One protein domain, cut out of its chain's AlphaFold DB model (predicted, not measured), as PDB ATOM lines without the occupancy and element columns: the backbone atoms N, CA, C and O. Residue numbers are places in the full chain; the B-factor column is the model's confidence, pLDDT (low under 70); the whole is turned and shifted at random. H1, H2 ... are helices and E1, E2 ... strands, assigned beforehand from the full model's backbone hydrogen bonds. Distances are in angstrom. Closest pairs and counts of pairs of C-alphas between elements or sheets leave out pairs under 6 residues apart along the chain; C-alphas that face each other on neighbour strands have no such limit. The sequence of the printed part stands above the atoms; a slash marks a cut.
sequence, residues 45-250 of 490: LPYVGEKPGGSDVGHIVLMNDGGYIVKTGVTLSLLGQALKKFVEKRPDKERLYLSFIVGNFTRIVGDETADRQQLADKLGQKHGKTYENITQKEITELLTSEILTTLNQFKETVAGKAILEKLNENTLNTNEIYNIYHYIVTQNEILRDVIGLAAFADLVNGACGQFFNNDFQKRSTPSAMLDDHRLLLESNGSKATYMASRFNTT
ATOM      1  N   LEU A  45     249.316 280.753 455.666       56.72
ATOM      2  CA  LEU A  45     249.552 281.810 454.682       56.72
ATOM      3  C   LEU A  45     248.424 281.814 453.625       56.72
ATOM      4  O   LEU A  45     248.187 280.753 453.032       56.72
ATOM      5  N   PRO A  46     247.736 282.946 453.359       55.16
ATOM      6  CA  PRO A  46     246.633 283.008 452.394       55.16
ATOM      7  C   PRO A  46     247.071 282.686 450.955       55.16
ATOM      8  O   PRO A  46     248.184 283.002 450.531       55.16
ATOM      9  N   TYR A  47     246.171 282.067 450.188       55.25
ATOM     10  CA  TYR A  47     246.319 281.790 448.758       55.25
ATOM     11  C   TYR A  47     245.986 283.037 447.942       55.25
ATOM     12  O   TYR A  47     244.825 283.431 447.833       55.25
ATOM     13  N   VAL A  48     246.997 283.639 447.318       57.22
ATOM     14  CA  VAL A  48     246.808 284.758 446.386       57.22
ATOM     15  C   VAL A  48     246.911 284.215 444.966       57.22
ATOM     16  O   VAL A  48     248.001 283.977 444.455       57.22
ATOM     17  N   GLY A  49     245.757 283.951 444.350       47.22
ATOM     18  CA  GLY A  49     245.689 283.284 443.048       47.22
ATOM     19  C   GLY A  49     245.999 284.169 441.843       47.22
ATOM     20  O   GLY A  49     246.348 283.636 440.796       47.22
ATOM     21  N   GLU A  50     245.838 285.493 441.964       51.06
ATOM     22  CA  GLU A  50     246.010 286.457 440.865       51.06
ATOM     23  C   GLU A  50     246.486 287.834 441.420       51.06
ATOM     24  O   GLU A  50     245.664 288.578 441.950       51.06
ATOM     25  N   LYS A  51     247.782 288.184 441.222       42.03
ATOM     26  CA  LYS A  51     248.471 289.514 441.378       42.03
ATOM     27  C   LYS A  51     249.076 289.895 442.755       42.03
ATOM     28  O   LYS A  51     248.571 289.417 443.766       42.03
ATOM     29  N   PRO A  52     250.096 290.802 442.833       35.66
ATOM     30  CA  PRO A  52     250.807 291.574 441.789       35.66
ATOM     31  C   PRO A  52     252.211 291.009 441.474       35.66
ATOM     32  O   PRO A  52     252.962 290.694 442.390       35.66
ATOM     33  N   GLY A  53     252.563 290.876 440.192       38.38
ATOM     34  CA  GLY A  53     253.827 290.244 439.777       38.38
ATOM     35  C   GLY A  53     253.812 289.768 438.326       38.38
ATOM     36  O   GLY A  53     254.546 290.256 437.481       38.38
ATOM     37  N   GLY A  54     252.854 288.894 438.039       42.44
ATOM     38  CA  GLY A  54     252.747 288.133 436.800       42.44
ATOM     39  C   GLY A  54     252.076 286.803 437.144       42.44
ATOM     40  O   GLY A  54     252.074 286.375 438.299       42.44
ATOM     41  N   SER A  55     251.406 286.173 436.184       44.59
ATOM     42  CA  SER A  55     250.494 285.039 436.420       44.59
ATOM     43  C   SER A  55     251.138 283.741 436.928       44.59
ATOM     44  O   SER A  55     250.417 282.784 437.213       44.59
ATOM     45  N   ASP A  56     252.465 283.668 437.031       50.78
ATOM     46  CA  ASP A  56     253.164 282.381 437.103       50.78
ATOM     47  C   ASP A  56     253.862 282.139 438.449       50.78
ATOM     48  O   ASP A  56     254.057 280.988 438.835       50.78
ATOM     49  N   VAL A  57     254.188 283.180 439.220       51.88
ATOM     50  CA  VAL A  57     254.926 283.028 440.481       51.88
ATOM     51  C   VAL A  57     253.970 282.804 441.653       51.88
ATOM     52  O   VAL A  57     253.133 283.638 441.978       51.88
ATOM     53  N   GLY A  58     254.052 281.622 442.268       50.91
ATOM     54  CA  GLY A  58     253.200 281.257 443.400       50.91
ATOM     55  C   GLY A  58     253.322 282.210 444.578       50.91
ATOM     56  O   GLY A  58     254.408 282.726 444.804       50.91
ATOM     57  N   HIS A  59     252.199 282.362 445.294       57.56
ATOM     58  CA  HIS A  59     251.975 282.955 446.619       57.56
ATOM     59  C   HIS A  59     252.950 284.051 447.047       57.56
ATOM     60  O   HIS A  59     254.133 283.811 447.188       57.56
ATOM     61  N   ILE A  60     252.451 285.240 447.355       54.12
ATOM     62  CA  ILE A  60     253.232 286.288 448.011       54.12
ATOM     63  C   ILE A  60     252.569 286.496 449.359       54.12
ATOM     64  O   ILE A  60     251.446 286.993 449.412       54.12
ATOM     65  N   VAL A  61     253.238 286.106 450.442       56.91
ATOM     66  CA  VAL A  61     252.800 286.506 451.783       56.91
ATOM     67  C   VAL A  61     253.851 287.367 452.444       56.91
ATOM     68  O   VAL A  61     255.027 287.012 452.462       56.91
ATOM     69  N   LEU A  62     253.370 288.501 452.953       55.16
ATOM     70  CA  LEU A  62     254.107 289.425 453.790       55.16
ATOM     71  C   LEU A  62     254.122 288.861 455.216       55.16
ATOM     72  O   LEU A  62     253.063 288.714 455.827       55.16
ATOM     73  N   MET A  63     255.292 288.513 455.745       54.81
ATOM     74  CA  MET A  63     255.409 288.123 457.157       54.81
ATOM     75  C   MET A  63     255.252 289.348 458.080       54.81
ATOM     76  O   MET A  63     255.471 290.470 457.636       54.81
ATOM     77  N   ASN A  64     254.841 289.137 459.340       48.88
ATOM     78  CA  ASN A  64     254.341 290.146 460.305       48.88
ATOM     79  C   ASN A  64     255.223 291.392 460.577       48.88
ATOM     80  O   ASN A  64     254.763 292.307 461.256       48.88
ATOM     81  N   ASP A  65     256.451 291.466 460.068       53.66
ATOM     82  CA  ASP A  65     257.314 292.657 460.108       53.66
ATOM     83  C   ASP A  65     257.329 293.457 458.788       53.66
ATOM     84  O   ASP A  65     258.050 294.445 458.661       53.66
ATOM     85  N   GLY A  66     256.549 293.037 457.791       52.72
ATOM     86  CA  GLY A  66     256.547 293.599 456.443       52.72
ATOM     87  C   GLY A  66     257.814 293.315 455.636       52.72
ATOM     88  O   GLY A  66     257.978 293.859 454.546       52.72
ATOM     89  N   GLY A  67     258.709 292.478 456.171       60.03
ATOM     90  CA  GLY A  67     260.069 292.336 455.686       60.03
ATOM     91  C   GLY A  67     260.257 291.264 454.628       60.03
ATOM     92  O   GLY A  67     261.236 291.353 453.912       60.03
ATOM     93  N   TYR A  68     259.378 290.267 454.481       65.44
ATOM     94  CA  TYR A  68     259.615 289.132 453.575       65.44
ATOM     95  C   TYR A  68     258.419 288.804 452.691       65.44
ATOM     96  O   TYR A  68     257.289 288.788 453.160       65.44
ATOM     97  N   ILE A  69     258.710 288.462 451.437       67.00
ATOM     98  CA  ILE A  69     257.831 287.806 450.474       67.00
ATOM     99  C   ILE A  69     258.177 286.318 450.449       67.00
ATOM    100  O   ILE A  69     259.299 285.948 450.104       67.00
ATOM    101  N   VAL A  70     257.211 285.460 450.770       68.44
ATOM    102  CA  VAL A  70     257.367 283.996 450.735       68.44
ATOM    103  C   VAL A  70     256.599 283.402 449.565       68.44
ATOM    104  O   VAL A  70     255.402 283.642 449.486       68.44
ATOM    105  N   LYS A  71     257.270 282.594 448.731       74.31
ATOM    106  CA  LYS A  71     256.773 281.969 447.495       74.31
ATOM    107  C   LYS A  71     256.823 280.442 447.538       74.31
ATOM    108  O   LYS A  71     257.773 279.860 448.052       74.31
ATOM    109  N   THR A  72     255.828 279.785 446.941       72.94
ATOM    110  CA  THR A  72     255.719 278.306 446.858       72.94
ATOM    111  C   THR A  72     256.213 277.718 445.532       72.94
ATOM    112  O   THR A  72     256.053 276.525 445.290       72.94
ATOM    113  N   GLY A  73     256.740 278.552 444.632       77.06
ATOM    114  CA  GLY A  73     257.133 278.139 443.283       77.06
ATOM    115  C   GLY A  73     255.966 278.074 442.290       77.06
ATOM    116  O   GLY A  73     254.787 278.129 442.658       77.06
ATOM    117  N   VAL A  74     256.316 277.988 441.003       79.56
ATOM    118  CA  VAL A  74     255.379 278.046 439.869       79.56
ATOM    119  C   VAL A  74     254.495 276.803 439.819       79.56
ATOM    120  O   VAL A  74     253.282 276.910 439.673       79.56
ATOM    121  N   THR A  75     255.066 275.618 440.014       84.81
ATOM    122  CA  THR A  75     254.339 274.345 439.917       84.81
ATOM    123  C   THR A  75     253.126 274.270 440.851       84.81
ATOM    124  O   THR A  75     252.029 273.911 440.420       84.81
ATOM    125  N   LEU A  76     253.282 274.654 442.122       84.81
ATOM    126  CA  LEU A  76     252.177 274.635 443.088       84.81
ATOM    127  C   LEU A  76     251.170 275.769 442.853       84.81
ATOM    128  O   LEU A  76     249.977 275.587 443.093       84.81
ATOM    129  N   SER A  77     251.626 276.909 442.323       81.69
ATOM    130  CA  SER A  77     250.745 277.981 441.841       81.69
ATOM    131  C   SER A  77     249.826 277.490 440.724       81.69
ATOM    132  O   SER A  77     248.605 277.617 440.809       81.69
ATOM    133  N   LEU A  78     250.407 276.858 439.701       85.31
ATOM    134  CA  LEU A  78     249.681 276.315 438.555       85.31
ATOM    135  C   LEU A  78     248.648 275.267 438.982       85.31
ATOM    136  O   LEU A  78     247.566 275.208 438.401       85.31
ATOM    137  N   LEU A  79     248.946 274.479 440.019       87.88
ATOM    138  CA  LEU A  79     248.012 273.503 440.577       87.88
ATOM    139  C   LEU A  79     246.777 274.178 441.199       87.88
ATOM    140  O   LEU A  79     245.646 273.779 440.911       87.88
ATOM    141  N   GLY A  80     246.973 275.224 442.005       85.81
ATOM    142  CA  GLY A  80     245.868 276.010 442.561       85.81
ATOM    143  C   GLY A  80     245.068 276.749 441.483       85.81
ATOM    144  O   GLY A  80     243.836 276.747 441.505       85.81
ATOM    145  N   GLN A  81     245.750 277.314 440.480       84.88
ATOM    146  CA  GLN A  81     245.108 277.964 439.336       84.88
ATOM    147  C   GLN A  81     244.276 276.980 438.507       84.88
ATOM    148  O   GLN A  81     243.152 277.309 438.132       84.88
ATOM    149  N   ALA A  82     244.772 275.763 438.265       88.88
ATOM    150  CA  ALA A  82     244.026 274.723 437.561       88.88
ATOM    151  C   ALA A  82     242.701 274.399 438.272       88.88
ATOM    152  O   ALA A  82     241.646 274.386 437.635       88.88
ATOM    153  N   LEU A  83     242.729 274.245 439.601       88.75
ATOM    154  CA  LEU A  83     241.520 274.044 440.404       88.75
ATOM    155  C   LEU A  83     240.577 275.251 440.376       88.75
ATOM    156  O   LEU A  83     239.365 275.076 440.254       88.75
ATOM    157  N   LYS A  84     241.106 276.478 440.420       87.06
ATOM    158  CA  LYS A  84     240.287 277.686 440.247       87.06
ATOM    159  C   LYS A  84     239.571 277.672 438.891       87.06
ATOM    160  O   LYS A  84     238.380 277.957 438.818       87.06
ATOM    161  N   LYS A  85     240.256 277.275 437.812       89.25
ATOM    162  CA  LYS A  85     239.642 277.168 436.475       89.25
ATOM    163  C   LYS A  85     238.609 276.052 436.373       89.25
ATOM    164  O   LYS A  85     237.620 276.230 435.665       89.25
ATOM    165  N   PHE A  86     238.769 274.963 437.120       89.81
ATOM    166  CA  PHE A  86     237.712 273.965 437.278       89.81
ATOM    167  C   PHE A  86     236.450 274.570 437.912       89.81
ATOM    168  O   PHE A  86     235.360 274.423 437.360       89.81
ATOM    169  N   VAL A  87     236.600 275.303 439.021       88.75
ATOM    170  CA  VAL A  87     235.489 275.986 439.710       88.75
ATOM    171  C   VAL A  87     234.799 277.010 438.795       88.75
ATOM    172  O   VAL A  87     233.573 277.062 438.731       88.75
ATOM    173  N   GLU A  88     235.575 277.747 437.996       89.06
ATOM    174  CA  GLU A  88     235.081 278.671 436.961       89.06
ATOM    175  C   GLU A  88     234.411 277.966 435.758       89.06
ATOM    176  O   GLU A  88     233.971 278.638 434.826       89.06
ATOM    177  N   LYS A  89     234.332 276.626 435.746       92.38
ATOM    178  CA  LYS A  89     233.812 275.803 434.637       92.38
ATOM    179  C   LYS A  89     234.576 276.005 433.321       92.38
ATOM    180  O   LYS A  89     233.984 276.040 432.244       92.38
ATOM    181  N   ARG A  90     235.906 276.113 433.405       90.31
ATOM    182  CA  ARG A  90     236.834 276.299 432.272       90.31
ATOM    183  C   ARG A  90     237.809 275.117 432.140       90.31
ATOM    184  O   ARG A  90     239.001 275.268 432.429       90.31
ATOM    185  N   PRO A  91     237.325 273.931 431.726       90.94
ATOM    186  CA  PRO A  91     238.130 272.704 431.684       90.94
ATOM    187  C   PRO A  91     239.289 272.767 430.675       90.94
ATOM    188  O   PRO A  91     240.333 272.148 430.870       90.94
ATOM    189  N   ASP A  92     239.142 273.556 429.612       90.00
ATOM    190  CA  ASP A  92     240.192 273.862 428.641       90.00
ATOM    191  C   ASP A  92     241.376 274.589 429.295       90.00
ATOM    192  O   ASP A  92     242.537 274.266 429.035       90.00
ATOM    193  N   LYS A  93     241.091 275.542 430.192       88.06
ATOM    194  CA  LYS A  93     242.126 276.262 430.938       88.06
ATOM    195  C   LYS A  93     242.701 275.444 432.074       88.06
ATOM    196  O   LYS A  93     243.910 275.486 432.253       88.06
ATOM    197  N   GLU A  94     241.884 274.681 432.796       91.31
ATOM    198  CA  GLU A  94     242.382 273.714 433.779       91.31
ATOM    199  C   GLU A  94     243.448 272.810 433.148       91.31
ATOM    200  O   GLU A  94     244.585 272.763 433.620       91.31
ATOM    201  N   ARG A  95     243.121 272.171 432.017       92.81
ATOM    202  CA  ARG A  95     244.059 271.303 431.296       92.81
ATOM    203  C   ARG A  95     245.307 272.053 430.832       92.81
ATOM    204  O   ARG A  95     246.403 271.503 430.912       92.81
ATOM    205  N   LEU A  96     245.160 273.298 430.374       88.50
ATOM    206  CA  LEU A  96     246.288 274.142 429.977       88.50
ATOM    207  C   LEU A  96     247.259 274.377 431.145       88.50
ATOM    208  O   LEU A  96     248.456 274.149 430.989       88.50
ATOM    209  N   TYR A  97     246.760 274.761 432.321       88.81
ATOM    210  CA  TYR A  97     247.598 274.988 433.503       88.81
ATOM    211  C   TYR A  97     248.306 273.709 433.975       88.81
ATOM    212  O   TYR A  97     249.498 273.744 434.277       88.81
ATOM    213  N   LEU A  98     247.617 272.563 433.958       91.94
ATOM    214  CA  LEU A  98     248.241 271.270 434.260       91.94
ATOM    215  C   LEU A  98     249.330 270.902 433.239       91.94
ATOM    216  O   LEU A  98     250.378 270.379 433.616       91.94
ATOM    217  N   SER A  99     249.131 271.229 431.958       89.06
ATOM    218  CA  SER A  99     250.142 270.982 430.923       89.06
ATOM    219  C   SER A  99     251.418 271.804 431.128       89.06
ATOM    220  O   SER A  99     252.502 271.335 430.789       89.06
ATOM    221  N   PHE A 100     251.328 272.989 431.746       87.44
ATOM    222  CA  PHE A 100     252.507 273.784 432.097       87.44
ATOM    223  C   PHE A 100     253.338 273.137 433.212       87.44
ATOM    224  O   PHE A 100     254.563 273.183 433.141       87.44
ATOM    225  N   ILE A 101     252.708 272.459 434.179       88.19
ATOM    226  CA  ILE A 101     253.423 271.675 435.203       88.19
ATOM    227  C   ILE A 101     254.242 270.560 434.540       88.19
ATOM    228  O   ILE A 101     255.428 270.392 434.818       88.19
ATOM    229  N   VAL A 102     253.628 269.828 433.607       90.50
ATOM    230  CA  VAL A 102     254.315 268.772 432.847       90.50
ATOM    231  C   VAL A 102     255.410 269.354 431.947       90.50
ATOM    232  O   VAL A 102     256.497 268.784 431.836       90.50
ATOM    233  N   GLY A 103     255.168 270.520 431.345       84.62
ATOM    234  CA  GLY A 103     256.171 271.273 430.591       84.62
ATOM    235  C   GLY A 103     257.402 271.616 431.436       84.62
ATOM    236  O   GLY A 103     258.530 271.415 430.988       84.62
ATOM    237  N   ASN A 104     257.207 272.053 432.684       82.56
ATOM    238  CA  ASN A 104     258.307 272.346 433.604       82.56
ATOM    239  C   ASN A 104     259.146 271.101 433.916       82.56
ATOM    240  O   ASN A 104     260.373 271.188 433.898       82.56
ATOM    241  N   PHE A 105     258.500 269.957 434.153       87.19
ATOM    242  CA  PHE A 105     259.176 268.678 434.379       87.19
ATOM    243  C   PHE A 105     259.971 268.213 433.152       87.19
ATOM    244  O   PHE A 105     261.169 267.951 433.243       87.19
ATOM    245  N   THR A 106     259.315 268.127 431.994       84.50
ATOM    246  CA  THR A 106     259.927 267.591 430.766       84.50
ATOM    247  C   THR A 106     261.121 268.415 430.300       84.50
ATOM    248  O   THR A 106     262.103 267.867 429.815       84.50
ATOM    249  N   ARG A 107     261.094 269.728 430.537       78.00
ATOM    250  CA  ARG A 107     262.233 270.619 430.312       78.00
ATOM    251  C   ARG A 107     263.475 270.239 431.126       78.00
ATOM    252  O   ARG A 107     264.577 270.323 430.597       78.00
ATOM    253  N   ILE A 108     263.309 269.852 432.391       79.56
ATOM    254  CA  ILE A 108     264.419 269.486 433.291       79.56
ATOM    255  C   ILE A 108     265.000 268.127 432.907       79.56
ATOM    256  O   ILE A 108     266.214 267.944 432.895       79.56
ATOM    257  N   VAL A 109     264.125 267.165 432.614       79.94
ATOM    258  CA  VAL A 109     264.534 265.804 432.240       79.94
ATOM    259  C   VAL A 109     265.138 265.770 430.831       79.94
ATOM    260  O   VAL A 109     265.983 264.927 430.544       79.94
ATOM    261  N   GLY A 110     264.790 266.750 429.994       70.94
ATOM    262  CA  GLY A 110     265.267 266.880 428.627       70.94
ATOM    263  C   GLY A 110     264.392 266.120 427.633       70.94
ATOM    264  O   GLY A 110     263.490 265.367 427.996       70.94
ATOM    265  N   ASP A 111     264.676 266.319 426.346       65.44
ATOM    266  CA  ASP A 111     263.958 265.675 425.239       65.44
ATOM    267  C   ASP A 111     264.611 264.332 424.847       65.44
ATOM    268  O   ASP A 111     264.663 263.949 423.674       65.44
ATOM    269  N   GLU A 112     265.150 263.599 425.824       72.88
ATOM    270  CA  GLU A 112     265.735 262.281 425.587       72.88
ATOM    271  C   GLU A 112     264.625 261.252 425.329       72.88
ATOM    272  O   GLU A 112     263.769 260.992 426.177       72.88
ATOM    273  N   THR A 113     264.656 260.618 424.153       73.56
ATOM    274  CA  THR A 113     263.670 259.594 423.766       73.56
ATOM    275  C   THR A 113     263.575 258.456 424.781       73.56
ATOM    276  O   THR A 113     262.480 257.956 425.021       73.56
ATOM    277  N   ALA A 114     264.688 258.089 425.420       78.50
ATOM    278  CA  ALA A 114     264.718 257.047 426.440       78.50
ATOM    279  C   ALA A 114     263.918 257.423 427.700       78.50
ATOM    280  O   ALA A 114     263.156 256.596 428.194       78.50
ATOM    281  N   ASP A 115     264.021 258.665 428.182       83.25
ATOM    282  CA  ASP A 115     263.278 259.131 429.362       83.25
ATOM    283  C   ASP A 115     261.774 259.206 429.090       83.25
ATOM    284  O   ASP A 115     260.958 258.771 429.909       83.25
ATOM    285  N   ARG A 116     261.397 259.712 427.906       87.06
ATOM    286  CA  ARG A 116     259.990 259.737 427.479       87.06
ATOM    287  C   ARG A 116     259.420 258.332 427.373       87.06
ATOM    288  O   ARG A 116     258.323 258.087 427.871       87.06
ATOM    289  N   GLN A 117     260.167 257.422 426.749       85.31
ATOM    290  CA  GLN A 117     259.748 256.039 426.588       85.31
ATOM    291  C   GLN A 117     259.639 255.340 427.946       85.31
ATOM    292  O   GLN A 117     258.624 254.711 428.204       85.31
ATOM    293  N   GLN A 118     260.583 255.545 428.870       88.25
ATOM    294  CA  GLN A 118     260.510 254.980 430.219       88.25
ATOM    295  C   GLN A 118     259.260 255.447 430.983       88.25
ATOM    296  O   GLN A 118     258.604 254.652 431.660       88.25
ATOM    297  N   LEU A 119     258.913 256.736 430.897       88.38
ATOM    298  CA  LEU A 119     257.687 257.262 431.505       88.38
ATOM    299  C   LEU A 119     256.437 256.686 430.837       88.38
ATOM    300  O   LEU A 119     255.493 256.310 431.533       88.38
ATOM    301  N   ALA A 120     256.438 256.588 429.509       87.06
ATOM    302  CA  ALA A 120     255.352 255.975 428.762       87.06
ATOM    303  C   ALA A 120     255.188 254.493 429.108       87.06
ATOM    304  O   ALA A 120     254.063 254.056 429.303       87.06
ATOM    305  N   ASP A 121     256.275 253.747 429.292       90.00
ATOM    306  CA  ASP A 121     256.250 252.342 429.699       90.00
ATOM    307  C   ASP A 121     255.664 252.188 431.105       90.00
ATOM    308  O   ASP A 121     254.797 251.342 431.313       90.00
ATOM    309  N   LYS A 122     256.058 253.040 432.065       90.25
ATOM    310  CA  LYS A 122     255.464 253.057 433.418       90.25
ATOM    311  C   LYS A 122     253.957 253.342 433.369       90.25
ATOM    312  O   LYS A 122     253.172 252.676 434.042       90.25
ATOM    313  N   LEU A 123     253.535 254.309 432.551       89.88
ATOM    314  CA  LEU A 123     252.114 254.611 432.335       89.88
ATOM    315  C   LEU A 123     251.388 253.461 431.632       89.88
ATOM    316  O   LEU A 123     250.264 253.121 431.992       89.88
ATOM    317  N   GLY A 124     252.035 252.847 430.649       88.94
ATOM    318  CA  GLY A 124     251.538 251.699 429.911       88.94
ATOM    319  C   GLY A 124     251.280 250.516 430.829       88.94
ATOM    320  O   GLY A 124     250.171 249.985 430.847       88.94
ATOM    321  N   GLN A 125     252.246 250.180 431.682       90.12
ATOM    322  CA  GLN A 125     252.112 249.140 432.704       90.12
ATOM    323  C   GLN A 125     250.935 249.413 433.644       90.12
ATOM    324  O   GLN A 125     250.135 248.513 433.894       90.12
ATOM    325  N   LYS A 126     250.782 250.657 434.114       87.69
ATOM    326  CA  LYS A 126     249.661 251.058 434.978       87.69
ATOM    327  C   LYS A 126     248.296 250.867 434.303       87.69
ATOM    328  O   LYS A 126     247.338 250.479 434.966       87.69
ATOM    329  N   HIS A 127     248.206 251.142 433.002       89.00
ATOM    330  CA  HIS A 127     246.944 251.152 432.250       89.00
ATOM    331  C   HIS A 127     246.695 249.905 431.398       89.00
ATOM    332  O   HIS A 127     245.687 249.853 430.694       89.00
ATOM    333  N   GLY A 128     247.602 248.925 431.414       89.00
ATOM    334  CA  GLY A 128     247.545 247.765 430.519       89.00
ATOM    335  C   GLY A 128     247.667 248.143 429.037       89.00
ATOM    336  O   GLY A 128     246.983 247.566 428.194       89.00
ATOM    337  N   LYS A 129     248.490 249.149 428.719       90.75
ATOM    338  CA  LYS A 129     248.746 249.654 427.362       90.75
ATOM    339  C   LYS A 129     250.231 249.580 427.028       90.75
ATOM    340  O   LYS A 129     251.073 249.667 427.912       90.75
ATOM    341  N   THR A 130     250.544 249.499 425.742       89.44
ATOM    342  CA  THR A 130     251.910 249.668 425.237       89.44
ATOM    343  C   THR A 130     251.965 250.953 424.429       89.44
ATOM    344  O   THR A 130     251.064 251.224 423.633       89.44
ATOM    345  N   TYR A 131     253.009 251.743 424.647       88.19
ATOM    346  CA  TYR A 131     253.289 252.951 423.885       88.19
ATOM    347  C   TYR A 131     254.606 252.741 423.148       88.19
ATOM    348  O   TYR A 131     255.580 252.324 423.763       88.19
ATOM    349  N   GLU A 132     254.657 253.025 421.852       87.44
ATOM    350  CA  GLU A 132     255.880 252.913 421.054       87.44
ATOM    351  C   GLU A 132     256.154 254.244 420.360       87.44
ATOM    352  O   GLU A 132     255.229 254.879 419.854       87.44
ATOM    353  N   ASN A 133     257.425 254.651 420.313       85.06
ATOM    354  CA  ASN A 133     257.879 255.865 419.623       85.06
ATOM    355  C   ASN A 133     257.161 257.142 420.084       85.06
ATOM    356  O   ASN A 133     256.858 258.023 419.277       85.06
ATOM    357  N   ILE A 134     256.902 257.245 421.392       87.50
ATOM    358  CA  ILE A 134     256.123 258.350 421.939       87.50
ATOM    359  C   ILE A 134     256.818 259.703 421.729       87.50
ATOM    360  O   ILE A 134     257.988 259.929 422.072       87.50
ATOM    361  N   THR A 135     256.067 260.645 421.175       88.06
ATOM    362  CA  THR A 135     256.506 262.025 420.984       88.06
ATOM    363  C   THR A 135     256.428 262.818 422.288       88.06
ATOM    364  O   THR A 135     255.686 262.490 423.217       88.06
ATOM    365  N   GLN A 136     257.155 263.935 422.344       84.88
ATOM    366  CA  GLN A 136     257.099 264.878 423.466       84.88
ATOM    367  C   GLN A 136     255.676 265.400 423.730       84.88
ATOM    368  O   GLN A 136     255.261 265.578 424.879       84.88
ATOM    369  N   LYS A 137     254.901 265.618 422.663       87.94
ATOM    370  CA  LYS A 137     253.506 266.051 422.765       87.94
ATOM    371  C   LYS A 137     252.639 264.969 423.408       87.94
ATOM    372  O   LYS A 137     251.886 265.268 424.331       87.94
ATOM    373  N   GLU A 138     252.771 263.725 422.959       90.06
ATOM    374  CA  GLU A 138     251.977 262.607 423.473       90.06
ATOM    375  C   GLU A 138     252.279 262.323 424.944       90.06
ATOM    376  O   GLU A 138     251.345 262.220 425.737       90.06
ATOM    377  N   ILE A 139     253.555 262.281 425.356       90.12
ATOM    378  CA  ILE A 139     253.877 262.067 426.776       90.12
ATOM    379  C   ILE A 139     253.364 263.220 427.648       90.12
ATOM    380  O   ILE A 139     252.856 262.987 428.745       90.12
ATOM    381  N   THR A 140     253.410 264.458 427.138       90.50
ATOM    382  CA  THR A 140     252.851 265.624 427.837       90.50
ATOM    383  C   THR A 140     251.347 265.467 428.044       90.50
ATOM    384  O   THR A 140     250.838 265.708 429.141       90.50
ATOM    385  N   GLU A 141     250.622 265.033 427.013       92.19
ATOM    386  CA  GLU A 141     249.180 264.804 427.080       92.19
ATOM    387  C   GLU A 141     248.813 263.646 428.015       92.19
ATOM    388  O   GLU A 141     247.852 263.776 428.781       92.19
ATOM    389  N   LEU A 142     249.581 262.551 428.007       93.25
ATOM    390  CA  LEU A 142     249.374 261.419 428.913       93.25
ATOM    391  C   LEU A 142     249.573 261.831 430.373       93.25
ATOM    392  O   LEU A 142     248.681 261.626 431.194       93.25
ATOM    393  N   LEU A 143     250.694 262.481 430.695       94.38
ATOM    394  CA  LEU A 143     250.980 262.947 432.052       94.38
ATOM    395  C   LEU A 143     249.966 263.992 432.525       94.38
ATOM    396  O   LEU A 143     249.482 263.915 433.650       94.38
ATOM    397  N   THR A 144     249.570 264.927 431.655       95.50
ATOM    398  CA  THR A 144     248.513 265.902 431.974       95.50
ATOM    399  C   THR A 144     247.198 265.192 432.307       95.50
ATOM    400  O   THR A 144     246.499 265.578 433.245       95.50
ATOM    401  N   SER A 145     246.870 264.128 431.570       94.94
ATOM    402  CA  SER A 145     245.664 263.326 431.800       94.94
ATOM    403  C   SER A 145     245.737 262.519 433.100       94.94
ATOM    404  O   SER A 145     244.722 262.385 433.786       94.94
ATOM    405  N   GLU A 146     246.921 262.051 433.501       95.44
ATOM    406  CA  GLU A 146     247.123 261.414 434.808       95.44
ATOM    407  C   GLU A 146     246.908 262.381 435.969       95.44
ATOM    408  O   GLU A 146     246.242 262.030 436.952       95.44
ATOM    409  N   ILE A 147     247.447 263.601 435.859       95.25
ATOM    410  CA  ILE A 147     247.235 264.644 436.868       95.25
ATOM    411  C   ILE A 147     245.744 264.948 436.968       95.25
ATOM    412  O   ILE A 147     245.192 264.924 438.064       95.25
ATOM    413  N   LEU A 148     245.075 265.157 435.830       95.44
ATOM    414  CA  LEU A 148     243.647 265.464 435.792       95.44
ATOM    415  C   LEU A 148     242.793 264.334 436.382       95.44
ATOM    416  O   LEU A 148     241.879 264.603 437.155       95.44
ATOM    417  N   THR A 149     243.105 263.074 436.069       95.44
ATOM    418  CA  THR A 149     242.415 261.900 436.635       95.44
ATOM    419  C   THR A 149     242.522 261.876 438.157       95.44
ATOM    420  O   THR A 149     241.514 261.757 438.853       95.44
ATOM    421  N   THR A 150     243.738 262.052 438.676       94.94
ATOM    422  CA  THR A 150     244.003 262.045 440.122       94.94
ATOM    423  C   THR A 150     243.349 263.245 440.812       94.94
ATOM    424  O   THR A 150     242.781 263.121 441.896       94.94
ATOM    425  N   LEU A 151     243.361 264.408 440.160       93.81
ATOM    426  CA  LEU A 151     242.709 265.617 440.652       93.81
ATOM    427  C   LEU A 151     241.180 265.470 440.664       93.81
ATOM    428  O   LEU A 151     240.533 265.922 441.600       93.81
ATOM    429  N   ASN A 152     240.590 264.798 439.675       94.38
ATOM    430  CA  ASN A 152     239.156 264.504 439.668       94.38
ATOM    431  C   ASN A 152     238.765 263.561 440.808       94.38
ATOM    432  O   ASN A 152     237.770 263.808 441.477       94.38
ATOM    433  N   GLN A 153     239.585 262.550 441.105       94.81
ATOM    434  CA  GLN A 153     239.385 261.718 442.294       94.81
ATOM    435  C   GLN A 153     239.479 262.547 443.581       94.81
ATOM    436  O   GLN A 153     238.639 262.396 444.464       94.81
ATOM    437  N   PHE A 154     240.458 263.456 443.672       94.06
ATOM    438  CA  PHE A 154     240.603 264.352 444.818       94.06
ATOM    439  C   PHE A 154     239.343 265.192 445.055       94.06
ATOM    440  O   PHE A 154     238.849 265.237 446.181       94.06
ATOM    441  N   LYS A 155     238.806 265.819 443.999       93.25
ATOM    442  CA  LYS A 155     237.614 266.685 444.053       93.25
ATOM    443  C   LYS A 155     236.381 265.979 444.627       93.25
ATOM    444  O   LYS A 155     235.560 266.634 445.258       93.25
ATOM    445  N   GLU A 156     236.270 264.661 444.459       94.38
ATOM    446  CA  GLU A 156     235.149 263.875 444.992       94.38
ATOM    447  C   GLU A 156     235.271 263.551 446.489       94.38
ATOM    448  O   GLU A 156     234.271 263.227 447.142       94.38
ATOM    449  N   THR A 157     236.473 263.669 447.061       94.38
ATOM    450  CA  THR A 157     236.708 263.446 448.494       94.38
ATOM    451  C   THR A 157     236.093 264.553 449.354       94.38
ATOM    452  O   THR A 157     235.852 265.669 448.894       94.38
ATOM    453  N   VAL A 158     235.888 264.274 450.648       92.75
ATOM    454  CA  VAL A 158     235.430 265.284 451.626       92.75
ATOM    455  C   VAL A 158     236.389 266.481 451.674       92.75
ATOM    456  O   VAL A 158     235.947 267.626 451.658       92.75
ATOM    457  N   ALA A 159     237.700 266.221 451.667       89.81
ATOM    458  CA  ALA A 159     238.719 267.269 451.652       89.81
ATOM    459  C   ALA A 159     238.699 268.080 450.346       89.81
ATOM    460  O   ALA A 159     238.828 269.302 450.379       89.81
ATOM    461  N   GLY A 160     238.500 267.416 449.204       91.06
ATOM    462  CA  GLY A 160     238.391 268.073 447.905       91.06
ATOM    463  C   GLY A 160     237.199 269.012 447.821       91.06
ATOM    464  O   GLY A 160     237.367 270.163 447.430       91.06
ATOM    465  N   LYS A 161     236.019 268.567 448.265       93.25
ATOM    466  CA  LYS A 161     234.806 269.400 448.306       93.25
ATOM    467  C   LYS A 161     235.004 270.653 449.161       93.25
ATOM    468  O   LYS A 161     234.728 271.749 448.683       93.25
ATOM    469  N   ALA A 162     235.599 270.509 450.346       92.06
ATOM    470  CA  ALA A 162     235.921 271.644 451.214       92.06
ATOM    471  C   ALA A 162     236.909 272.636 450.562       92.06
ATOM    472  O   ALA A 162     236.756 273.847 450.688       92.06
ATOM    473  N   ILE A 163     237.916 272.148 449.828       89.56
ATOM    474  CA  ILE A 163     238.844 273.013 449.082       89.56
ATOM    475  C   ILE A 163     238.141 273.761 447.944       89.56
ATOM    476  O   ILE A 163     238.435 274.933 447.708       89.56
ATOM    477  N   LEU A 164     237.218 273.110 447.232       90.00
ATOM    478  CA  LEU A 164     236.454 273.745 446.156       90.00
ATOM    479  C   LEU A 164     235.535 274.858 446.684       90.00
ATOM    480  O   LEU A 164     235.378 275.882 446.020       90.00
ATOM    481  N   GLU A 165     234.963 274.693 447.878       89.06
ATOM    482  CA  GLU A 165     234.216 275.750 448.574       89.06
ATOM    483  C   GLU A 165     235.128 276.945 448.890       89.06
ATOM    484  O   GLU A 165     234.841 278.066 448.472       89.06
ATOM    485  N   LYS A 166     236.303 276.706 449.487       87.50
ATOM    486  CA  LYS A 166     237.278 277.775 449.781       87.50
ATOM    487  C   LYS A 166     237.801 278.494 448.542       87.50
ATOM    488  O   LYS A 166     238.065 279.693 448.579       87.50
ATOM    489  N   LEU A 167     237.953 277.783 447.424       83.88
ATOM    490  CA  LEU A 167     238.314 278.390 446.143       83.88
ATOM    491  C   LEU A 167     237.225 279.336 445.623       83.88
ATOM    492  O   LEU A 167     237.567 280.397 445.106       83.88
ATOM    493  N   ASN A 168     235.941 278.991 445.782       82.44
ATOM    494  CA  ASN A 168     234.834 279.899 445.445       82.44
ATOM    495  C   ASN A 168     234.850 281.164 446.312       82.44
ATOM    496  O   ASN A 168     234.550 282.253 445.829       82.44
ATOM    497  N   GLU A 169     235.222 281.022 447.582       83.62
ATOM    498  CA  GLU A 169     235.278 282.120 448.550       83.62
ATOM    499  C   GLU A 169     236.581 282.936 448.478       83.62
ATOM    500  O   GLU A 169     236.688 283.977 449.121       83.62
ATOM    501  N   ASN A 170     237.569 282.498 447.686       77.31
ATOM    502  CA  ASN A 170     238.940 283.023 447.679       77.31
ATOM    503  C   ASN A 170     239.614 282.992 449.071       77.31
ATOM    504  O   ASN A 170     240.369 283.898 449.422       77.31
ATOM    505  N   THR A 171     239.354 281.947 449.861       80.69
ATOM    506  CA  THR A 171     239.857 281.765 451.241       80.69
ATOM    507  C   THR A 171     240.862 280.620 451.383       80.69
ATOM    508  O   THR A 171     241.240 280.253 452.498       80.69
ATOM    509  N   LEU A 172     241.301 280.040 450.262       79.31
ATOM    510  CA  LEU A 172     242.288 278.962 450.250       79.31
ATOM    511  C   LEU A 172     243.609 279.428 450.900       79.31
ATOM    512  O   LEU A 172     243.935 280.614 450.884       79.31
ATOM    513  N   ASN A 173     244.392 278.512 451.462       76.81
ATOM    514  CA  ASN A 173     245.730 278.784 451.999       76.81
ATOM    515  C   ASN A 173     246.798 277.834 451.430       76.81
ATOM    516  O   ASN A 173     246.512 276.844 450.755       76.81
ATOM    517  N   THR A 174     248.064 278.141 451.706       72.44
ATOM    518  CA  THR A 174     249.208 277.355 451.209       72.44
ATOM    519  C   THR A 174     249.199 275.902 451.694       72.44
ATOM    520  O   THR A 174     249.481 275.003 450.901       72.44
ATOM    521  N   ASN A 175     248.819 275.637 452.948       77.50
ATOM    522  CA  ASN A 175     248.742 274.276 453.491       77.50
ATOM    523  C   ASN A 175     247.735 273.415 452.719       77.50
ATOM    524  O   ASN A 175     247.954 272.222 452.515       77.50
ATOM    525  N   GLU A 176     246.647 274.014 452.244       82.81
ATOM    526  CA  GLU A 176     245.642 273.333 451.430       82.81
ATOM    527  C   GLU A 176     246.166 272.987 450.034       82.81
ATOM    528  O   GLU A 176     245.961 271.860 449.584       82.81
ATOM    529  N   ILE A 177     246.924 273.882 449.391       82.00
ATOM    530  CA  ILE A 177     247.637 273.569 448.138       82.00
ATOM    531  C   ILE A 177     248.619 272.416 448.336       82.00
ATOM    532  O   ILE A 177     248.651 271.481 447.533       82.00
ATOM    533  N   TYR A 178     249.374 272.434 449.434       81.44
ATOM    534  CA  TYR A 178     250.257 271.328 449.781       81.44
ATOM    535  C   TYR A 178     249.495 270.030 450.033       81.44
ATOM    536  O   TYR A 178     249.950 268.972 449.612       81.44
ATOM    537  N   ASN A 179     248.313 270.074 450.647       84.62
ATOM    538  CA  ASN A 179     247.487 268.883 450.835       84.62
ATOM    539  C   ASN A 179     246.987 268.300 449.505       84.62
ATOM    540  O   ASN A 179     246.992 267.079 449.354       84.62
ATOM    541  N   ILE A 180     246.620 269.142 448.530       87.75
ATOM    542  CA  ILE A 180     246.278 268.691 447.170       87.75
ATOM    543  C   ILE A 180     247.491 268.016 446.530       87.75
ATOM    544  O   ILE A 180     247.393 266.898 446.028       87.75
ATOM    545  N   TYR A 181     248.646 268.682 446.569       89.00
ATOM    546  CA  TYR A 181     249.890 268.154 446.025       89.00
ATOM    547  C   TYR A 181     250.248 266.792 446.642       89.00
ATOM    548  O   TYR A 181     250.467 265.828 445.910       89.00
ATOM    549  N   HIS A 182     250.202 266.682 447.973       88.25
ATOM    550  CA  HIS A 182     250.423 265.434 448.713       88.25
ATOM    551  C   HIS A 182     249.445 264.335 448.308       88.25
ATOM    552  O   HIS A 182     249.853 263.194 448.093       88.25
ATOM    553  N   TYR A 183     248.160 264.662 448.167       90.25
ATOM    554  CA  TYR A 183     247.178 263.698 447.686       90.25
ATOM    555  C   TYR A 183     247.574 263.165 446.305       90.25
ATOM    556  O   TYR A 183     247.659 261.956 446.113       90.25
ATOM    557  N   ILE A 184     247.898 264.043 445.355       91.06
ATOM    558  CA  ILE A 184     248.212 263.622 443.985       91.06
ATOM    559  C   ILE A 184     249.420 262.681 443.943       91.06
ATOM    560  O   ILE A 184     249.360 261.628 443.306       91.06
ATOM    561  N   VAL A 185     250.503 263.029 444.640       90.44
ATOM    562  CA  VAL A 185     251.743 262.236 444.602       90.44
ATOM    563  C   VAL A 185     251.654 260.928 445.389       90.44
ATOM    564  O   VAL A 185     252.381 259.987 445.082       90.44
ATOM    565  N   THR A 186     250.752 260.836 446.373       90.69
ATOM    566  CA  THR A 186     250.498 259.582 447.108       90.69
ATOM    567  C   THR A 186     249.619 258.610 446.331       90.69
ATOM    568  O   THR A 186     249.783 257.403 446.483       90.69
ATOM    569  N   GLN A 187     248.718 259.106 445.479       91.06
ATOM    570  CA  GLN A 187     247.888 258.255 444.619       91.06
ATOM    571  C   GLN A 187     248.633 257.744 443.378       91.06
ATOM    572  O   GLN A 187     248.230 256.747 442.778       91.06
ATOM    573  N   ASN A 188     249.694 258.432 442.948       89.44
ATOM    574  CA  ASN A 188     250.417 258.080 441.733       89.44
ATOM    575  C   ASN A 188     251.909 258.420 441.843       89.44
ATOM    576  O   ASN A 188     252.307 259.583 441.749       89.44
ATOM    577  N   GLU A 189     252.751 257.392 441.958       89.25
ATOM    578  CA  GLU A 189     254.204 257.560 442.067       89.25
ATOM    579  C   GLU A 189     254.847 258.215 440.836       89.25
ATOM    580  O   GLU A 189     255.848 258.915 440.976       89.25
ATOM    581  N   ILE A 190     254.251 258.066 439.646       91.12
ATOM    582  CA  ILE A 190     254.713 258.757 438.433       91.12
ATOM    583  C   ILE A 190     254.506 260.265 438.606       91.12
ATOM    584  O   ILE A 190     255.362 261.062 438.234       91.12
ATOM    585  N   LEU A 191     253.401 260.677 439.238       92.88
ATOM    586  CA  LEU A 191     253.134 262.090 439.514       92.88
ATOM    587  C   LEU A 191     253.991 262.642 440.652       92.88
ATOM    588  O   LEU A 191     254.272 263.839 440.644       92.88
ATOM    589  N   ARG A 192     254.459 261.802 441.587       91.38
ATOM    590  CA  ARG A 192     255.503 262.201 442.546       91.38
ATOM    591  C   ARG A 192     256.764 262.641 441.819       91.38
ATOM    592  O   ARG A 192     257.298 263.698 442.132       91.38
ATOM    593  N   ASP A 193     257.204 261.862 440.838       90.62
ATOM    594  CA  ASP A 193     258.389 262.198 440.056       90.62
ATOM    595  C   ASP A 193     258.152 263.441 439.187       90.62
ATOM    596  O   ASP A 193     258.978 264.348 439.182       90.62
ATOM    597  N   VAL A 194     256.995 263.542 438.526       90.50
ATOM    598  CA  VAL A 194     256.682 264.671 437.633       90.50
ATOM    599  C   VAL A 194     256.468 265.979 438.394       90.50
ATOM    600  O   VAL A 194     257.169 266.962 438.163       90.50
ATOM    601  N   ILE A 195     255.505 266.008 439.316       90.88
ATOM    602  CA  ILE A 195     255.138 267.231 440.039       90.88
ATOM    603  C   ILE A 195     256.184 267.542 441.111       90.88
ATOM    604  O   ILE A 195     256.531 268.704 441.298       90.88
ATOM    605  N   GLY A 196     256.707 266.526 441.805       88.88
ATOM    606  CA  GLY A 196     257.694 266.732 442.864       88.88
ATOM    607  C   GLY A 196     259.036 267.228 442.359       88.88
ATOM    608  O   GLY A 196     259.596 268.136 442.967       88.88
ATOM    609  N   LEU A 197     259.519 266.728 441.216       87.94
ATOM    610  CA  LEU A 197     260.719 267.291 440.601       87.94
ATOM    611  C   LEU A 197     260.493 268.733 440.150       87.94
ATOM    612  O   LEU A 197     261.327 269.581 440.444       87.94
ATOM    613  N   ALA A 198     259.378 269.017 439.468       87.50
ATOM    614  CA  ALA A 198     259.080 270.363 438.983       87.50
ATOM    615  C   ALA A 198     258.956 271.370 440.140       87.50
ATOM    616  O   ALA A 198     259.594 272.418 440.109       87.50
ATOM    617  N   ALA A 199     258.225 271.020 441.203       85.69
ATOM    618  CA  ALA A 199     258.077 271.867 442.386       85.69
ATOM    619  C   ALA A 199     259.413 272.104 443.110       85.69
ATOM    620  O   ALA A 199     259.714 273.234 443.490       85.69
ATOM    621  N   PHE A 200     260.230 271.058 443.271       85.12
ATOM    622  CA  PHE A 200     261.550 271.174 443.892       85.12
ATOM    623  C   PHE A 200     262.502 272.039 443.057       85.12
ATOM    624  O   PHE A 200     263.128 272.960 443.581       85.12
ATOM    625  N   ALA A 201     262.588 271.766 441.755       84.25
ATOM    626  CA  ALA A 201     263.478 272.476 440.853       84.25
ATOM    627  C   ALA A 201     263.098 273.952 440.708       84.25
ATOM    628  O   ALA A 201     263.999 274.783 440.697       84.25
ATOM    629  N   ASP A 202     261.804 274.299 440.666       81.00
ATOM    630  CA  ASP A 202     261.353 275.698 440.620       81.00
ATOM    631  C   ASP A 202     261.942 276.511 441.784       81.00
ATOM    632  O   ASP A 202     262.514 277.580 441.589       81.00
ATOM    633  N   LEU A 203     261.839 275.983 443.004       78.69
ATOM    634  CA  LEU A 203     262.259 276.676 444.223       78.69
ATOM    635  C   LEU A 203     263.777 276.747 444.360       78.69
ATOM    636  O   LEU A 203     264.332 277.795 444.695       78.69
ATOM    637  N   VAL A 204     264.458 275.635 444.090       78.69
ATOM    638  CA  VAL A 204     265.913 275.565 444.196       78.69
ATOM    639  C   VAL A 204     266.579 276.391 443.103       78.69
ATOM    640  O   VAL A 204     267.499 277.150 443.402       78.69
ATOM    641  N   ASN A 205     266.094 276.322 441.861       79.06
ATOM    642  CA  ASN A 205     266.624 277.148 440.783       79.06
ATOM    643  C   ASN A 205     266.374 278.629 441.066       79.06
ATOM    644  O   ASN A 205     267.287 279.428 440.863       79.06
ATOM    645  N   GLY A 206     265.186 279.002 441.557       77.25
ATOM    646  CA  GLY A 206     264.892 280.374 441.974       77.25
ATOM    647  C   GLY A 206     265.870 280.878 443.034       77.25
ATOM    648  O   GLY A 206     266.477 281.938 442.868       77.25
ATOM    649  N   ALA A 207     266.110 280.074 444.074       75.19
ATOM    650  CA  ALA A 207     267.037 280.423 445.143       75.19
ATOM    651  C   ALA A 207     268.487 280.556 444.679       75.19
ATOM    652  O   ALA A 207     269.168 281.517 445.042       75.19
ATOM    653  N   CYS A 208     268.945 279.628 443.845       75.62
ATOM    654  CA  CYS A 208     270.299 279.659 443.311       75.62
ATOM    655  C   CYS A 208     270.474 280.821 442.328       75.62
ATOM    656  O   CYS A 208     271.450 281.558 442.421       75.62
ATOM    657  N   GLY A 209     269.504 281.053 441.441       76.75
ATOM    658  CA  GLY A 209     269.506 282.192 440.525       76.75
ATOM    659  C   GLY A 209     269.589 283.523 441.273       76.75
ATOM    660  O   GLY A 209     270.460 284.338 440.974       76.75
ATOM    661  N   GLN A 210     268.754 283.725 442.301       74.62
ATOM    662  CA  GLN A 210     268.804 284.948 443.111       74.62
ATOM    663  C   GLN A 210     270.143 285.113 443.833       74.62
ATOM    664  O   GLN A 210     270.641 286.228 443.960       74.62
ATOM    665  N   PHE A 211     270.759 284.019 444.273       75.19
ATOM    666  CA  PHE A 211     272.089 284.067 444.863       75.19
ATOM    667  C   PHE A 211     273.143 284.617 443.889       75.19
ATOM    668  O   PHE A 211     273.887 285.527 444.259       75.19
ATOM    669  N   PHE A 212     273.172 284.126 442.644       76.50
ATOM    670  CA  PHE A 212     274.078 284.651 441.613       76.50
ATOM    671  C   PHE A 212     273.832 286.138 441.349       76.50
ATOM    672  O   PHE A 212     274.782 286.918 441.275       76.50
ATOM    673  N   ASN A 213     272.564 286.543 441.286       78.12
ATOM    674  CA  ASN A 213     272.184 287.942 441.101       78.12
ATOM    675  C   ASN A 213     272.680 288.814 442.264       78.12
ATOM    676  O   ASN A 213     273.255 289.877 442.035       78.12
ATOM    677  N   ASN A 214     272.525 288.339 443.502       75.69
ATOM    678  CA  ASN A 214     272.985 289.040 444.697       75.69
ATOM    679  C   ASN A 214     274.515 289.175 444.741       75.69
ATOM    680  O   ASN A 214     275.009 290.234 445.129       75.69
ATOM    681  N   ASP A 215     275.274 288.135 444.377       78.00
ATOM    682  CA  ASP A 215     276.743 288.217 444.335       78.00
ATOM    683  C   ASP A 215     277.226 289.208 443.270       78.00
ATOM    684  O   ASP A 215     278.089 290.038 443.559       78.00
ATOM    685  N   PHE A 216     276.628 289.180 442.075       80.50
ATOM    686  CA  PHE A 216     276.940 290.142 441.022       80.50
ATOM    687  C   PHE A 216     276.645 291.582 441.473       80.50
ATOM    688  O   PHE A 216     277.526 292.443 441.439       80.50
ATOM    689  N   GLN A 217     275.429 291.845 441.956       76.94
ATOM    690  CA  GLN A 217     274.996 293.204 442.285       76.94
ATOM    691  C   GLN A 217     275.754 293.824 443.458       76.94
ATOM    692  O   GLN A 217     276.053 295.016 443.416       76.94
ATOM    693  N   LYS A 218     276.159 293.031 444.460       75.19
ATOM    694  CA  LYS A 218     277.041 293.509 445.544       75.19
ATOM    695  C   LYS A 218     278.351 294.101 445.020       75.19
ATOM    696  O   LYS A 218     278.956 294.929 445.695       75.19
ATOM    697  N   ARG A 219     278.803 293.663 443.842       75.06
ATOM    698  CA  ARG A 219     280.057 294.093 443.213       75.06
ATOM    699  C   ARG A 219     279.829 295.221 442.211       75.06
ATOM    700  O   ARG A 219     280.615 296.162 442.184       75.06
ATOM    701  N   SER A 220     278.781 295.125 441.393       72.56
ATOM    702  CA  SER A 220     278.499 296.102 440.334       72.56
ATOM    703  C   SER A 220     277.825 297.370 440.850       72.56
ATOM    704  O   SER A 220     278.048 298.447 440.303       72.56
ATOM    705  N   THR A 221     277.020 297.244 441.906       70.69
ATOM    706  CA  THR A 221     276.194 298.327 442.440       70.69
ATOM    707  C   THR A 221     276.191 298.277 443.976       70.69
ATOM    708  O   THR A 221     275.154 298.017 444.577       70.69
ATOM    709  N   PRO A 222     277.325 298.518 444.667       67.31
ATOM    710  CA  PRO A 222     277.432 298.293 446.118       67.31
ATOM    711  C   PRO A 222     276.486 299.149 446.976       67.31
ATOM    712  O   PRO A 222     276.196 298.795 448.116       67.31
ATOM    713  N   SER A 223     276.017 300.282 446.441       66.75
ATOM    714  CA  SER A 223     275.011 301.149 447.069       66.75
ATOM    715  C   SER A 223     273.585 300.594 446.973       66.75
ATOM    716  O   SER A 223     272.709 301.031 447.719       66.75
ATOM    717  N   ALA A 224     273.343 299.633 446.079       63.44
ATOM    718  CA  ALA A 224     272.083 298.923 445.973       63.44
ATOM    719  C   ALA A 224     272.035 297.831 447.048       63.44
ATOM    720  O   ALA A 224     272.705 296.800 446.965       63.44
ATOM    721  N   MET A 225     271.244 298.069 448.092       61.53
ATOM    722  CA  MET A 225     271.023 297.075 449.132       61.53
ATOM    723  C   MET A 225     270.060 296.013 448.596       61.53
ATOM    724  O   MET A 225     268.856 296.237 448.498       61.53
ATOM    725  N   LEU A 226     270.600 294.852 448.228       64.12
ATOM    726  CA  LEU A 226     269.784 293.675 447.967       64.12
ATOM    727  C   LEU A 226     269.504 292.939 449.265       64.12
ATOM    728  O   LEU A 226     270.407 292.602 450.035       64.12
ATOM    729  N   ASP A 227     268.228 292.686 449.461       62.78
ATOM    730  CA  ASP A 227     267.694 292.033 450.627       62.78
ATOM    731  C   ASP A 227     267.886 290.502 450.572       62.78
ATOM    732  O   ASP A 227     268.016 289.891 449.506       62.78
ATOM    733  N   ASP A 228     267.975 289.883 451.753       63.94
ATOM    734  CA  ASP A 228     268.270 288.457 451.925       63.94
ATOM    735  C   ASP A 228     267.283 287.552 451.172       63.94
ATOM    736  O   ASP A 228     266.068 287.730 451.233       63.94
ATOM    737  N   HIS A 229     267.810 286.503 450.546       66.31
ATOM    738  CA  HIS A 229     267.027 285.460 449.895       66.31
ATOM    739  C   HIS A 229     267.306 284.100 450.545       66.31
ATOM    740  O   HIS A 229     268.465 283.761 450.783       66.31
ATOM    741  N   ARG A 230     266.266 283.310 450.834       69.75
ATOM    742  CA  ARG A 230     266.367 282.050 451.585       69.75
ATOM    743  C   ARG A 230     265.474 280.966 450.995       69.75
ATOM    744  O   ARG A 230     264.326 281.219 450.643       69.75
ATOM    745  N   LEU A 231     265.989 279.743 450.945       70.88
ATOM    746  CA  LEU A 231     265.162 278.550 450.789       70.88
ATOM    747  C   LEU A 231     264.702 278.126 452.188       70.88
ATOM    748  O   LEU A 231     265.531 277.923 453.073       70.88
ATOM    749  N   LEU A 232     263.393 278.029 452.399       70.50
ATOM    750  CA  LEU A 232     262.808 277.593 453.661       70.50
ATOM    751  C   LEU A 232     262.292 276.166 453.515       70.50
ATOM    752  O   LEU A 232     261.473 275.862 452.647       70.50
ATOM    753  N   LEU A 233     262.764 275.305 454.407       66.38
ATOM    754  CA  LEU A 233     262.281 273.946 454.589       66.38
ATOM    755  C   LEU A 233     261.634 273.899 455.966       66.38
ATOM    756  O   LEU A 233     262.284 274.202 456.967       66.38
ATOM    757  N   GLU A 234     260.347 273.586 456.023       63.38
ATOM    758  CA  GLU A 234     259.644 273.528 457.299       63.38
ATOM    759  C   GLU A 234     260.065 272.259 458.074       63.38
ATOM    760  O   GLU A 234     260.187 271.156 457.534       63.38
ATOM    761  N   SER A 235     260.406 272.440 459.354       47.41
ATOM    762  CA  SER A 235     260.921 271.382 460.231       47.41
ATOM    763  C   SER A 235     259.804 270.440 460.705       47.41
ATOM    764  O   SER A 235     258.646 270.832 460.751       47.41
ATOM    765  N   ASN A 236     260.160 269.216 461.124       49.88
ATOM    766  CA  ASN A 236     259.260 268.165 461.657       49.88
ATOM    767  C   ASN A 236     258.503 267.316 460.618       49.88
ATOM    768  O   ASN A 236     257.336 266.976 460.800       49.88
ATOM    769  N   GLY A 237     259.185 266.909 459.542       50.88
ATOM    770  CA  GLY A 237     258.604 265.995 458.548       50.88
ATOM    771  C   GLY A 237     257.514 266.652 457.701       50.88
ATOM    772  O   GLY A 237     256.625 265.968 457.191       50.88
ATOM    773  N   SER A 238     257.564 267.975 457.564       52.69
ATOM    774  CA  SER A 238     256.514 268.741 456.919       52.69
ATOM    775  C   SER A 238     256.529 268.623 455.390       52.69
ATOM    776  O   SER A 238     257.397 268.014 454.763       52.69
ATOM    777  N   LYS A 239     255.462 269.160 454.806       58.91
ATOM    778  CA  LYS A 239     254.973 268.940 453.451       58.91
ATOM    779  C   LYS A 239     255.530 269.920 452.422       58.91
ATOM    780  O   LYS A 239     255.254 269.716 451.239       58.91
ATOM    781  N   ALA A 240     256.246 270.954 452.867       64.56
ATOM    782  CA  ALA A 240     256.362 272.199 452.129       64.56
ATOM    783  C   ALA A 240     257.785 272.755 452.005       64.56
ATOM    784  O   ALA A 240     258.598 272.700 452.925       64.56
ATOM    785  N   THR A 241     258.069 273.324 450.834       70.94
ATOM    786  CA  THR A 241     259.313 274.031 450.524       70.94
ATOM    787  C   THR A 241     258.954 275.425 450.035       70.94
ATOM    788  O   THR A 241     258.088 275.596 449.180       70.94
ATOM    789  N   TYR A 242     259.604 276.445 450.572       73.38
ATOM    790  CA  TYR A 242     259.320 277.821 450.195       73.38
ATOM    791  C   TYR A 242     260.585 278.556 449.819       73.38
ATOM    792  O   TYR A 242     261.697 278.194 450.192       73.38
ATOM    793  N   MET A 243     260.378 279.644 449.107       73.81
ATOM    794  CA  MET A 243     261.391 280.610 448.772       73.81
ATOM    795  C   MET A 243     261.020 281.934 449.435       73.81
ATOM    796  O   MET A 243     259.982 282.500 449.116       73.81
ATOM    797  N   ALA A 244     261.828 282.418 450.368       70.25
ATOM    798  CA  ALA A 244     261.615 283.693 451.038       70.25
ATOM    799  C   ALA A 244     262.604 284.738 450.527       70.25
ATOM    800  O   ALA A 244     263.797 284.484 450.407       70.25
ATOM    801  N   SER A 245     262.104 285.925 450.228       69.12
ATOM    802  CA  SER A 245     262.875 287.071 449.755       69.12
ATOM    803  C   SER A 245     262.548 288.258 450.635       69.12
ATOM    804  O   SER A 245     261.373 288.586 450.774       69.12
ATOM    805  N   ARG A 246     263.545 288.904 451.231       68.88
ATOM    806  CA  ARG A 246     263.300 290.133 451.973       68.88
ATOM    807  C   ARG A 246     262.923 291.255 450.988       68.88
ATOM    808  O   ARG A 246     263.438 291.320 449.874       68.88
ATOM    809  N   PHE A 247     261.934 292.059 451.355       65.88
ATOM    810  CA  PHE A 247     261.380 293.116 450.526       65.88
ATOM    811  C   PHE A 247     262.130 294.424 450.762       65.88
ATOM    812  O   PHE A 247     262.116 294.953 451.878       65.88
ATOM    813  N   ASN A 248     262.699 294.979 449.689       69.56
ATOM    814  CA  ASN A 248     263.344 296.283 449.748       69.56
ATOM    815  C   ASN A 248     262.277 297.376 449.658       69.56
ATOM    816  O   ASN A 248     261.845 297.777 448.578       69.56
ATOM    817  N   THR A 249     261.869 297.866 450.827       70.12
ATOM    818  CA  THR A 249     260.841 298.906 450.986       70.12
ATOM    819  C   THR A 249     261.236 300.264 450.414       70.12
ATOM    820  O   THR A 249     260.375 301.130 450.266       70.12
ATOM    821  N   THR A 250     262.518 300.472 450.104       73.69
ATOM    822  CA  THR A 250     263.037 301.747 449.591       73.69
ATOM    823  C   THR A 250     263.103 301.806 448.071       73.69
ATOM    824  O   THR A 250     263.322 302.884 447.522       73.69
TER     825      THR A 250
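Overview. This is residues 45 to 250 of the 490 residues of an uncharacterized protein of Gammaproteobacteria bacterium RIFCSPHIGHO2_12_FULL_38_11 (UniProt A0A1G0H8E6). A small three-stranded sheet has residues 199 to 214 of one long helix, H7, over one face and no named helix over the other; the first part of H7 packs into a cluster of mostly crossed helices, H1 to H6. The hairpin of H1 and H2 lies in the core, while H3 and H5 lie farthest out. The printed part has 206 residues, with elements in the order E1 H1 H2 H3 H4 H5 H6 H7 E2 E3; the sheet runs E1, E3, E2, antiparallel throughout, and the class is mostly helix. It is compact, with a radius of gyration of the C-alphas of 18.5 A, and spans 61 by 41 by 34 A.

Arrangement. Start at the sheet: E3, residues 241 to 246, is the inner strand between E1, residues 68 to 71, and E2, residues 229 to 233. Look for N 69 and O 245 at 2.7 A, and for N 230 and O 244 at 2.8 A in the hairpin of E2 and E3. H7, residues 189 to 220, is on the sheet at a height of 9.7 A, over E3 and E2 and along the strands, at 20 degrees to E2 on the local plane; this makes two layers, a sheet with a helix on one face. The closest C-alphas of H7 and E3 are those of Leu 203 and Met 243, 6.1 A apart. H1, residues 74 to 87, touches H7 with residues 74 to 76 alone, closest at C-alphas 75 and 199, 5.1 A. H1 and H2, residues 91 to 109, form a helical hairpin at a shallow tilt of 16 degrees, closest at C-alphas 82 and 94, 4.2 A. H4, residues 136 to 156, touches H2 at a steep tilt of 55 degrees, closest at C-alphas 99 and 144, 5.4 A. H6, residues 174 to 187, is about perpendicular to H1 at 90 degrees and touches it, closest at C-alphas 80 and 177, 6.3 A. H3, residues 113 to 127, touches H4, closest at C-alphas 120 and 139, 6.6 A. H5, residues 158 to 169, touches H1, closest at C-alphas 84 and 167, 6.3 A. Every O i to N i+4 pair is within hydrogen-bond range in H1, H3, H4, H5 and H6, against 14 of 15 in H2 and 26 of 28 in H7.

Along the chain. Find C-alpha 189 at (254.204, 257.560, 442.067); from there H7 runs 45.6 A to C-alpha 220 at (278.499, 296.102, 440.334). H4 measures 30.8 A and H2 27.3 A. E1 begins at C-alpha 68, (259.615, 289.132, 453.575).

Size, cuts and confidence. The C-alphas farthest apart, those of Gly 128 and Ser 223, are 62.3 A apart. The printed part has no cut, and no link is long. The model's pLDDT is under 70 in 48 residues, among them 45 to 70.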